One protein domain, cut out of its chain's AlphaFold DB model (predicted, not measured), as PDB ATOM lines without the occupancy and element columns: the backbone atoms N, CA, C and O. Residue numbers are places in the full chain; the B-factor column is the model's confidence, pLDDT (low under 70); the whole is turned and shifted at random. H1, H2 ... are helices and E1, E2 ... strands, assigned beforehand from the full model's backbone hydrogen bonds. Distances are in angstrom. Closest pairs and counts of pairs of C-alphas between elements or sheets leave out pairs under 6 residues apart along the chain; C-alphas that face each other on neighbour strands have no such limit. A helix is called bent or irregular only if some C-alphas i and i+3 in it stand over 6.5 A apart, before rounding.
ATOM      1  N   SER A   5      11.268  -5.271  41.193       96.31
ATOM      2  CA  SER A   5      12.314  -4.355  40.741       96.31
ATOM      3  C   SER A   5      12.398  -3.156  41.678       96.31
ATOM      4  O   SER A   5      11.385  -2.719  42.219       96.31
ATOM      5  N   ILE A   6      13.606  -2.637  41.889       96.62
ATOM      6  CA  ILE A   6      13.808  -1.374  42.600       96.62
ATOM      7  C   ILE A   6      14.035  -0.299  41.547       96.62
ATOM      8  O   ILE A   6      15.008  -0.360  40.797       96.62
ATOM      9  N   VAL A   7      13.134   0.674  41.484       95.69
ATOM     10  CA  VAL A   7      13.170   1.744  40.487       95.69
ATOM     11  C   VAL A   7      13.301   3.096  41.166       95.69
ATOM     12  O   VAL A   7      12.866   3.289  42.303       95.69
ATOM     13  N   LYS A   8      13.922   4.057  40.478       96.75
ATOM     14  CA  LYS A   8      13.954   5.437  40.961       96.75
ATOM     15  C   LYS A   8      12.530   5.992  40.971       96.75
ATOM     16  O   LYS A   8      11.807   5.821  39.991       96.75
ATOM     17  N   ALA A   9      12.140   6.652  42.057       96.31
ATOM     18  CA  ALA A   9      10.821   7.255  42.136       96.31
ATOM     19  C   ALA A   9      10.669   8.410  41.132       96.31
ATOM     20  O   ALA A   9      11.617   9.145  40.847       96.31
ATOM     21  N   VAL A  10       9.453   8.580  40.616       94.75
ATOM     22  CA  VAL A  10       9.110   9.609  39.627       94.75
ATOM     23  C   VAL A  10       8.053  10.555  40.184       94.75
ATOM     24  O   VAL A  10       7.154  10.140  40.915       94.75
ATOM     25  N   GLN A  11       8.127  11.835  39.814       94.44
ATOM     26  CA  GLN A  11       7.249  12.877  40.363       94.44
ATOM     27  C   GLN A  11       5.763  12.635  40.073       94.44
ATOM     28  O   GLN A  11       4.917  13.202  40.753       94.44
ATOM     29  N   GLN A  12       5.428  11.826  39.063       92.19
ATOM     30  CA  GLN A  12       4.051  11.522  38.668       92.19
ATOM     31  C   GLN A  12       3.416  10.405  39.513       92.19
ATOM     32  O   GLN A  12       2.193  10.355  39.617       92.19
ATOM     33  N   SER A  13       4.219   9.537  40.138       88.94
ATOM     34  CA  SER A  13       3.724   8.472  41.022       88.94
ATOM     35  C   SER A  13       3.345   9.070  42.373       88.94
ATOM     36  O   SER A  13       4.219   9.439  43.149       88.94
ATOM     37  N   MET A  14       2.050   9.200  42.674       93.38
ATOM     38  CA  MET A  14       1.599   9.742  43.968       93.38
ATOM     39  C   MET A  14       1.640   8.712  45.104       93.38
ATOM     40  O   MET A  14       1.451   9.079  46.263       93.38
ATOM     41  N   VAL A  15       1.925   7.440  44.803       94.94
ATOM     42  CA  VAL A  15       1.992   6.382  45.822       94.94
ATOM     43  C   VAL A  15       3.080   6.693  46.850       94.94
ATOM     44  O   VAL A  15       2.856   6.519  48.043       94.94
ATOM     45  N   GLY A  16       4.216   7.253  46.427       94.19
ATOM     46  CA  GLY A  16       5.263   7.688  47.351       94.19
ATOM     47  C   GLY A  16       4.817   8.786  48.325       94.19
ATOM     48  O   GLY A  16       5.163   8.749  49.503       94.19
ATOM     49  N   ALA A  17       3.970   9.726  47.890       94.88
ATOM     50  CA  ALA A  17       3.396  10.734  48.783       94.88
ATOM     51  C   ALA A  17       2.492  10.094  49.852       94.88
ATOM     52  O   ALA A  17       2.584  10.444  51.026       94.88
ATOM     53  N   GLN A  18       1.678   9.109  49.466       94.88
ATOM     54  CA  GLN A  18       0.821   8.364  50.393       94.88
ATOM     55  C   GLN A  18       1.643   7.531  51.381       94.88
ATOM     56  O   GLN A  18       1.372   7.549  52.579       94.88
ATOM     57  N   LEU A  19       2.693   6.860  50.899       95.44
ATOM     58  CA  LEU A  19       3.620   6.114  51.748       95.44
ATOM     59  C   LEU A  19       4.350   7.033  52.740       95.44
ATOM     60  O   LEU A  19       4.548   6.639  53.886       95.44
ATOM     61  N   ASN A  20       4.698   8.266  52.346       94.75
ATOM     62  CA  ASN A  20       5.242   9.264  53.273       94.75
ATOM     63  C   ASN A  20       4.234   9.612  54.379       94.75
ATOM     64  O   ASN A  20       4.627   9.634  55.541       94.75
ATOM     65  N   VAL A  21       2.959   9.846  54.046       94.00
ATOM     66  CA  VAL A  21       1.906  10.116  55.048       94.00
ATOM     67  C   VAL A  21       1.764   8.936  56.009       94.00
ATOM     68  O   VAL A  21       1.803   9.133  57.217       94.00
ATOM     69  N   MET A  22       1.668   7.710  55.486       93.00
ATOM     70  CA  MET A  22       1.538   6.497  56.303       93.00
ATOM     71  C   MET A  22       2.726   6.296  57.250       93.00
ATOM     72  O   MET A  22       2.546   5.885  58.391       93.00
ATOM     73  N   ALA A  23       3.948   6.577  56.790       92.81
ATOM     74  CA  ALA A  23       5.153   6.423  57.600       92.81
ATOM     75  C   ALA A  23       5.349   7.558  58.622       92.81
ATOM     76  O   ALA A  23       6.081   7.391  59.598       92.81
ATOM     77  N   LEU A  24       4.747   8.726  58.383       87.00
ATOM     78  CA  LEU A  24       5.022   9.966  59.108       87.00
ATOM     79  C   LEU A  24       3.739  10.651  59.578       87.00
ATOM     80  O   LEU A  24       3.680  11.876  59.623       87.00
ATOM     81  N   GLU A  25       2.723   9.876  59.951       83.31
ATOM     82  CA  GLU A  25       1.435  10.402  60.417       83.31
ATOM     83  C   GLU A  25       1.615  11.412  61.566       83.31
ATOM     84  O   GLU A  25       0.995  12.472  61.575       83.31
ATOM     85  N   TYR A  26       2.578  11.170  62.459       86.62
ATOM     86  CA  TYR A  26       2.940  12.097  63.539       86.62
ATOM     87  C   TYR A  26       3.470  13.467  63.054       86.62
ATOM     88  O   TYR A  26       3.430  14.440  63.804       86.62
ATOM     89  N   MET A  27       3.969  13.562  61.816       87.00
ATOM     90  CA  MET A  27       4.414  14.808  61.173       87.00
ATOM     91  C   MET A  27       3.319  15.470  60.328       87.00
ATOM     92  O   MET A  27       3.561  16.547  59.784       87.00
ATOM     93  N   ALA A  28       2.132  14.865  60.200       87.00
ATOM     94  CA  ALA A  28       1.076  15.372  59.327       87.00
ATOM     95  C   ALA A  28       0.664  16.803  59.695       87.00
ATOM     96  O   ALA A  28       0.752  17.698  58.855       87.00
ATOM     97  N   PHE A  29       0.314  17.041  60.962       90.44
ATOM     98  CA  PHE A  29      -0.074  18.372  61.428       90.44
ATOM     99  C   PHE A  29       1.076  19.397  61.355       90.44
ATOM    100  O   PHE A  29       0.864  20.456  60.766       90.44
ATOM    101  N   PRO A  30       2.306  19.114  61.844       93.06
ATOM    102  CA  PRO A  30       3.436  20.035  61.690       93.06
ATOM    103  C   PRO A  30       3.749  20.454  60.246       93.06
ATOM    104  O   PRO A  30       4.244  21.558  60.033       93.06
ATOM    105  N   LEU A  31       3.495  19.587  59.261       91.88
ATOM    106  CA  LEU A  31       3.779  19.868  57.851       91.88
ATOM    107  C   LEU A  31       2.605  20.535  57.128       91.88
ATOM    108  O   LEU A  31       2.827  21.446  56.334       91.88
ATOM    109  N   ALA A  32       1.375  20.081  57.377       93.69
ATOM    110  CA  ALA A  32       0.179  20.558  56.685       93.69
ATOM    111  C   ALA A  32      -0.508  21.741  57.385       93.69
ATOM    112  O   ALA A  32      -1.338  22.412  56.779       93.69
ATOM    113  N   GLY A  33      -0.205  21.984  58.666       94.44
ATOM    114  CA  GLY A  33      -0.916  22.955  59.503       94.44
ATOM    115  C   GLY A  33      -2.381  22.581  59.762       94.44
ATOM    116  O   GLY A  33      -3.174  23.437  60.145       94.44
ATOM    117  N   SER A  34      -2.751  21.323  59.505       92.38
ATOM    118  CA  SER A  34      -4.122  20.826  59.533       92.38
ATOM    119  C   SER A  34      -4.144  19.323  59.804       92.38
ATOM    120  O   SER A  34      -3.234  18.600  59.398       92.38
ATOM    121  N   GLU A  35      -5.194  18.856  60.476       89.81
ATOM    122  CA  GLU A  35      -5.517  17.426  60.624       89.81
ATOM    123  C   GLU A  35      -6.499  16.951  59.542       89.81
ATOM    124  O   GLU A  35      -6.807  15.766  59.427       89.81
ATOM    125  N   GLU A  36      -7.015  17.882  58.736       94.50
ATOM    126  CA  GLU A  36      -7.948  17.586  57.665       94.50
ATOM    127  C   GLU A  36      -7.233  16.772  56.580       94.50
ATOM    128  O   GLU A  36      -6.214  17.186  56.020       94.50
ATOM    129  N   LYS A  37      -7.756  15.571  56.316       91.69
ATOM    130  CA  LYS A  37      -7.076  14.562  55.502       91.69
ATOM    131  C   LYS A  37      -6.711  15.075  54.109       91.69
ATOM    132  O   LYS A  37      -5.612  14.777  53.645       91.69
ATOM    133  N   SER A  38      -7.580  15.851  53.455       94.19
ATOM    134  CA  SER A  38      -7.273  16.361  52.116       94.19
ATOM    135  C   SER A  38      -6.152  17.405  52.142       94.19
ATOM    136  O   SER A  38      -5.248  17.331  51.311       94.19
ATOM    137  N   SER A  39      -6.114  18.278  53.154       95.25
ATOM    138  CA  SER A  39      -5.002  19.210  53.392       95.25
ATOM    139  C   SER A  39      -3.666  18.485  53.609       95.25
ATOM    140  O   SER A  39      -2.633  18.899  53.068       95.25
ATOM    141  N   VAL A  40      -3.666  17.384  54.370       94.69
ATOM    142  CA  VAL A  40      -2.470  16.552  54.584       94.69
ATOM    143  C   VAL A  40      -2.019  15.916  53.271       94.69
ATOM    144  O   VAL A  40      -0.864  16.069  52.872       94.69
ATOM    145  N   GLU A  41      -2.925  15.247  52.560       93.75
ATOM    146  CA  GLU A  41      -2.615  14.589  51.289       93.75
ATOM    147  C   GLU A  41      -2.088  15.581  50.244       93.75
ATOM    148  O   GLU A  41      -1.071  15.315  49.595       93.75
ATOM    149  N   GLU A  42      -2.718  16.751  50.113       95.31
ATOM    150  CA  GLU A  42      -2.286  17.799  49.189       95.31
ATOM    151  C   GLU A  42      -0.881  18.308  49.536       95.31
ATOM    152  O   GLU A  42      -0.035  18.466  48.649       95.31
ATOM    153  N   THR A  43      -0.600  18.514  50.824       95.94
ATOM    154  CA  THR A  43       0.716  18.956  51.304       95.94
ATOM    155  C   THR A  43       1.800  17.942  50.958       95.94
ATOM    156  O   THR A  43       2.822  18.300  50.368       95.94
ATOM    157  N   PHE A  44       1.579  16.659  51.244       95.75
ATOM    158  CA  PHE A  44       2.557  15.619  50.929       95.75
ATOM    159  C   PHE A  44       2.715  15.396  49.421       95.75
ATOM    160  O   PHE A  44       3.830  15.152  48.959       95.75
ATOM    161  N   CYS A  45       1.655  15.562  48.625       95.94
ATOM    162  CA  CYS A  45       1.757  15.555  47.165       95.94
ATOM    163  C   CYS A  45       2.613  16.719  46.642       95.94
ATOM    164  O   CYS A  45       3.416  16.530  45.723       95.94
ATOM    165  N   LYS A  46       2.477  17.919  47.223       96.00
ATOM    166  CA  LYS A  46       3.326  19.076  46.894       96.00
ATOM    167  C   LYS A  46       4.786  18.796  47.244       96.00
ATOM    168  O   LYS A  46       5.647  18.957  46.383       96.00
ATOM    169  N   LEU A  47       5.057  18.320  48.458       95.81
ATOM    170  CA  LEU A  47       6.411  17.994  48.917       95.81
ATOM    171  C   LEU A  47       7.067  16.903  48.058       95.81
ATOM    172  O   LEU A  47       8.229  17.034  47.680       95.81
ATOM    173  N   TRP A  48       6.311  15.870  47.685       96.88
ATOM    174  CA  TRP A  48       6.785  14.795  46.816       96.88
ATOM    175  C   TRP A  48       7.282  15.300  45.455       96.88
ATOM    176  O   TRP A  48       8.354  14.900  44.991       96.88
ATOM    177  N   ARG A  49       6.508  16.195  44.830       96.69
ATOM    178  CA  ARG A  49       6.819  16.780  43.516       96.69
ATOM    179  C   ARG A  49       7.925  17.828  43.589       96.69
ATOM    180  O   ARG A  49       8.703  17.962  42.650       96.69
ATOM    181  N   GLN A  50       7.993  18.584  44.681       95.38
ATOM    182  CA  GLN A  50       9.016  19.607  44.863       95.38
ATOM    183  C   GLN A  50      10.393  18.978  45.079       95.38
ATOM    184  O   GLN A  50      10.532  17.941  45.723       95.38
ATOM    185  N   GLY A  51      11.431  19.618  44.543       91.12
ATOM    186  CA  GLY A  51      12.820  19.270  44.830       91.12
ATOM    187  C   GLY A  51      13.274  19.759  46.208       91.12
ATOM    188  O   GLY A  51      12.509  20.343  46.974       91.12
ATOM    189  N   ASN A  52      14.545  19.512  46.512       89.62
ATOM    190  CA  ASN A  52      15.278  19.929  47.717       89.62
ATOM    191  C   ASN A  52      14.561  19.777  49.079       89.62
ATOM    192  O   ASN A  52      14.828  20.539  50.002       89.62
ATOM    193  N   ASN A  53      13.686  18.782  49.243       92.75
ATOM    194  CA  ASN A  53      13.098  18.445  50.541       92.75
ATOM    195  C   ASN A  53      13.157  16.934  50.796       92.75
ATOM    196  O   ASN A  53      13.240  16.129  49.862       92.75
ATOM    197  N   ARG A  54      13.106  16.544  52.073       92.06
ATOM    198  CA  ARG A  54      13.293  15.150  52.500       92.06
ATOM    199  C   ARG A  54      12.165  14.191  52.107       92.06
ATOM    200  O   ARG A  54      12.347  12.992  52.260       92.06
ATOM    201  N   PHE A  55      11.032  14.700  51.629       94.62
ATOM    202  CA  PHE A  55       9.874  13.906  51.204       94.62
ATOM    203  C   PHE A  55       9.772  13.809  49.679       94.62
ATOM    204  O   PHE A  55       8.831  13.221  49.160       94.62
ATOM    205  N   SER A  56      10.731  14.391  48.960       96.31
ATOM    206  CA  SER A  56      10.734  14.449  47.506       96.31
ATOM    207  C   SER A  56      11.055  13.105  46.860       96.31
ATOM    208  O   SER A  56      11.984  12.402  47.276       96.31
ATOM    209  N   HIS A  57      10.386  12.832  45.739       97.31
ATOM    210  CA  HIS A  57      10.689  11.722  44.833       97.31
ATOM    211  C   HIS A  57      12.181  11.623  44.455       97.31
ATOM    212  O   HIS A  57      12.712  10.531  44.259       97.31
ATOM    213  N   GLN A  58      12.897  12.753  44.414       96.62
ATOM    214  CA  GLN A  58      14.302  12.825  44.008       96.62
ATOM    215  C   GLN A  58      15.221  11.976  44.906       96.62
ATOM    216  O   GLN A  58      16.300  11.564  44.479       96.62
ATOM    217  N   TYR A  59      14.797  11.679  46.137       96.19
ATOM    218  CA  TYR A  59      15.549  10.882  47.105       96.19
ATOM    219  C   TYR A  59      14.926   9.511  47.358       96.19
ATOM    220  O   TYR A  59      15.464   8.747  48.154       96.19
ATOM    221  N   ALA A  60      13.835   9.173  46.673       96.81
ATOM    222  CA  ALA A  60      13.115   7.928  46.887       96.81
ATOM    223  C   ALA A  60      13.423   6.873  45.812       96.81
ATOM    224  O   ALA A  60      13.753   7.187  44.662       96.81
ATOM    225  N   TYR A  61      13.303   5.611  46.213       96.94
ATOM    226  CA  TYR A  61      13.269   4.437  45.346       96.94
ATOM    227  C   TYR A  61      12.058   3.592  45.721       96.94
ATOM    228  O   TYR A  61      11.796   3.374  46.901       96.94
ATOM    229  N   GLU A  62      11.339   3.111  44.718       96.94
ATOM    230  CA  GLU A  62      10.139   2.300  44.888       96.94
ATOM    231  C   GLU A  62      10.446   0.839  44.560       96.94
ATOM    232  O   GLU A  62      11.068   0.535  43.540       96.94
ATOM    233  N   ALA A  63       9.987  -0.074  45.415       96.81
ATOM    234  CA  ALA A  63       9.912  -1.486  45.075       96.81
ATOM    235  C   ALA A  63       8.629  -1.714  44.274       96.81
ATOM    236  O   ALA A  63       7.539  -1.448  44.782       96.81
ATOM    237  N   GLN A  64       8.745  -2.192  43.039       96.00
ATOM    238  CA  GLN A  64       7.611  -2.398  42.143       96.00
ATOM    239  C   GLN A  64       7.484  -3.851  41.692       96.00
ATOM    240  O   GLN A  64       8.478  -4.514  41.392       96.00
ATOM    241  N   MET A  65       6.238  -4.312  41.597       96.00
ATOM    242  CA  MET A  65       5.843  -5.599  41.033       96.00
ATOM    243  C   MET A  65       4.669  -5.363  40.082       96.00
ATOM    244  O   MET A  65       3.666  -4.773  40.480       96.00
ATOM    245  N   ASP A  66       4.810  -5.766  38.818       93.06
ATOM    246  CA  ASP A  66       3.819  -5.526  37.754       93.06
ATOM    247  C   ASP A  66       3.398  -4.044  37.630       93.06
ATOM    248  O   ASP A  66       2.222  -3.716  37.472       93.06
ATOM    249  N   GLY A  67       4.365  -3.129  37.768       89.50
ATOM    250  CA  GLY A  67       4.142  -1.678  37.709       89.50
ATOM    251  C   GLY A  67       3.431  -1.084  38.931       89.50
ATOM    252  O   GLY A  67       3.122   0.105  38.934       89.50
ATOM    253  N   LYS A  68       3.171  -1.882  39.975       93.50
ATOM    254  CA  LYS A  68       2.574  -1.422  41.233       93.50
ATOM    255  C   LYS A  68       3.631  -1.294  42.314       93.50
ATOM    256  O   LYS A  68       4.394  -2.229  42.557       93.50
ATOM    257  N   THR A  69       3.624  -0.162  43.000       95.69
ATOM    258  CA  THR A  69       4.509   0.108  44.133       95.69
ATOM    259  C   THR A  69       4.069  -0.693  45.357       95.69
ATOM    260  O   THR A  69       2.925  -0.601  45.796       95.69
ATOM    261  N   LEU A  70       4.991  -1.486  45.898       95.44
ATOM    262  CA  LEU A  70       4.827  -2.296  47.108       95.44
ATOM    263  C   LEU A  70       5.321  -1.568  48.362       95.44
ATOM    264  O   LEU A  70       4.898  -1.867  49.473       95.44
ATOM    265  N   GLY A  71       6.244  -0.631  48.179       95.62
ATOM    266  CA  GLY A  71       6.863   0.146  49.240       95.62
ATOM    267  C   GLY A  71       7.955   1.039  48.670       95.62
ATOM    268  O   GLY A  71       8.248   0.997  47.472       95.62
ATOM    269  N   MET A  72       8.570   1.844  49.531       96.38
ATOM    270  CA  MET A  72       9.647   2.736  49.123       96.38
ATOM    271  C   MET A  72      10.699   2.895  50.214       96.38
ATOM    272  O   MET A  72      10.434   2.673  51.395       96.38
ATOM    273  N   ILE A  73      11.878   3.341  49.801       96.19
ATOM    274  CA  ILE A  73      12.938   3.823  50.680       96.19
ATOM    275  C   ILE A  73      13.312   5.246  50.276       96.19
ATOM    276  O   ILE A  73      13.419   5.545  49.086       96.19
ATOM    277  N   THR A  74      13.538   6.109  51.266       94.44
ATOM    278  CA  THR A  74      13.988   7.488  51.059       94.44
ATOM    279  C   THR A  74      15.402   7.661  51.602       94.44
ATOM    280  O   THR A  74      15.649   7.446  52.787       94.44
ATOM    281  N   CYS A  75      16.319   8.095  50.742       92.38
ATOM    282  CA  CYS A  75      17.733   8.306  51.039       92.38
ATOM    283  C   CYS A  75      18.084   9.789  50.852       92.38
ATOM    284  O   CYS A  75      18.588  10.193  49.804       92.38
TER     285      CYS A  75
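AT A GLANCE: This is residues 5 to 75 of the 82 residues of an uncharacterized protein of Bacillus cereus (UniProt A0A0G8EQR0). A small sheet of three strands makes one end of an elongated body; H1 packs over one face of it, mostly at E3, and H3 and the short H2 lie beyond H1, making the other end. The 71 printed residues run E1 H1 H2 H3 E2 E3, the sheet's order is E1 E2 E3, antiparallel, and the class is mixed, helices and strands. The whole is compact, with a radius of gyration of the C-alphas of 11.7 A and spans of 35 by 23 by 18 A.

HOW THE PARTS SIT: Start at the inner strand E2, residues 60 to 65. Beside it find the edge strand E1, residues 5 to 8, with N 7 and O 62 at 2.9 A. On its other side is E3, residues 68 to 74, with N 63 and O 71 at 2.9 A; E2 and E3 form a hairpin. H1, residues 15 to 23, is on the sheet at a height of 8.8 A, over E3 and only just not over E2, on which 2 of its C-alphas fall. It runs slantwise to the strands, at 58 degrees to E3 on the local plane, only just short of across. The closest C-alphas of H1 and E3 are Gly 16 and Met 72, 6.8 A apart. H3, residues 37 to 49, touches H1 at a steep tilt of 59 degrees, opposite ways; the closest C-alphas, of Ala 17 and Cys 45, are 5.3 A apart. With residues 39 to 44 alone H3 touches H2, residues 25 to 32, about perpendicular at 81 degrees; their closest C-alphas are Ala 32 and Val 40, 5.2 A. Every O i to N i+4 pair is within hydrogen-bond range in H1 and H3, but 2 of 4 in H2.

IN THESE COORDINATES: Find C-alpha 5 at (12.314, -4.355, 40.741), where E1 begins, and C-alpha 74 at (13.988, 7.488, 51.059), where E3 ends after 17.5 A. H3 begins at (-7.076, 14.562, 55.502) and runs 18.5 A. H2 is irregular: C-alphas 26 and 29 are 7.3 A apart.

THE WHOLE: The farthest C-alphas, of Gly 33 and Asp 66, are 36.1 A apart. The printed part has no cut, no link is long, and no printed residue is under 70 in pLDDT.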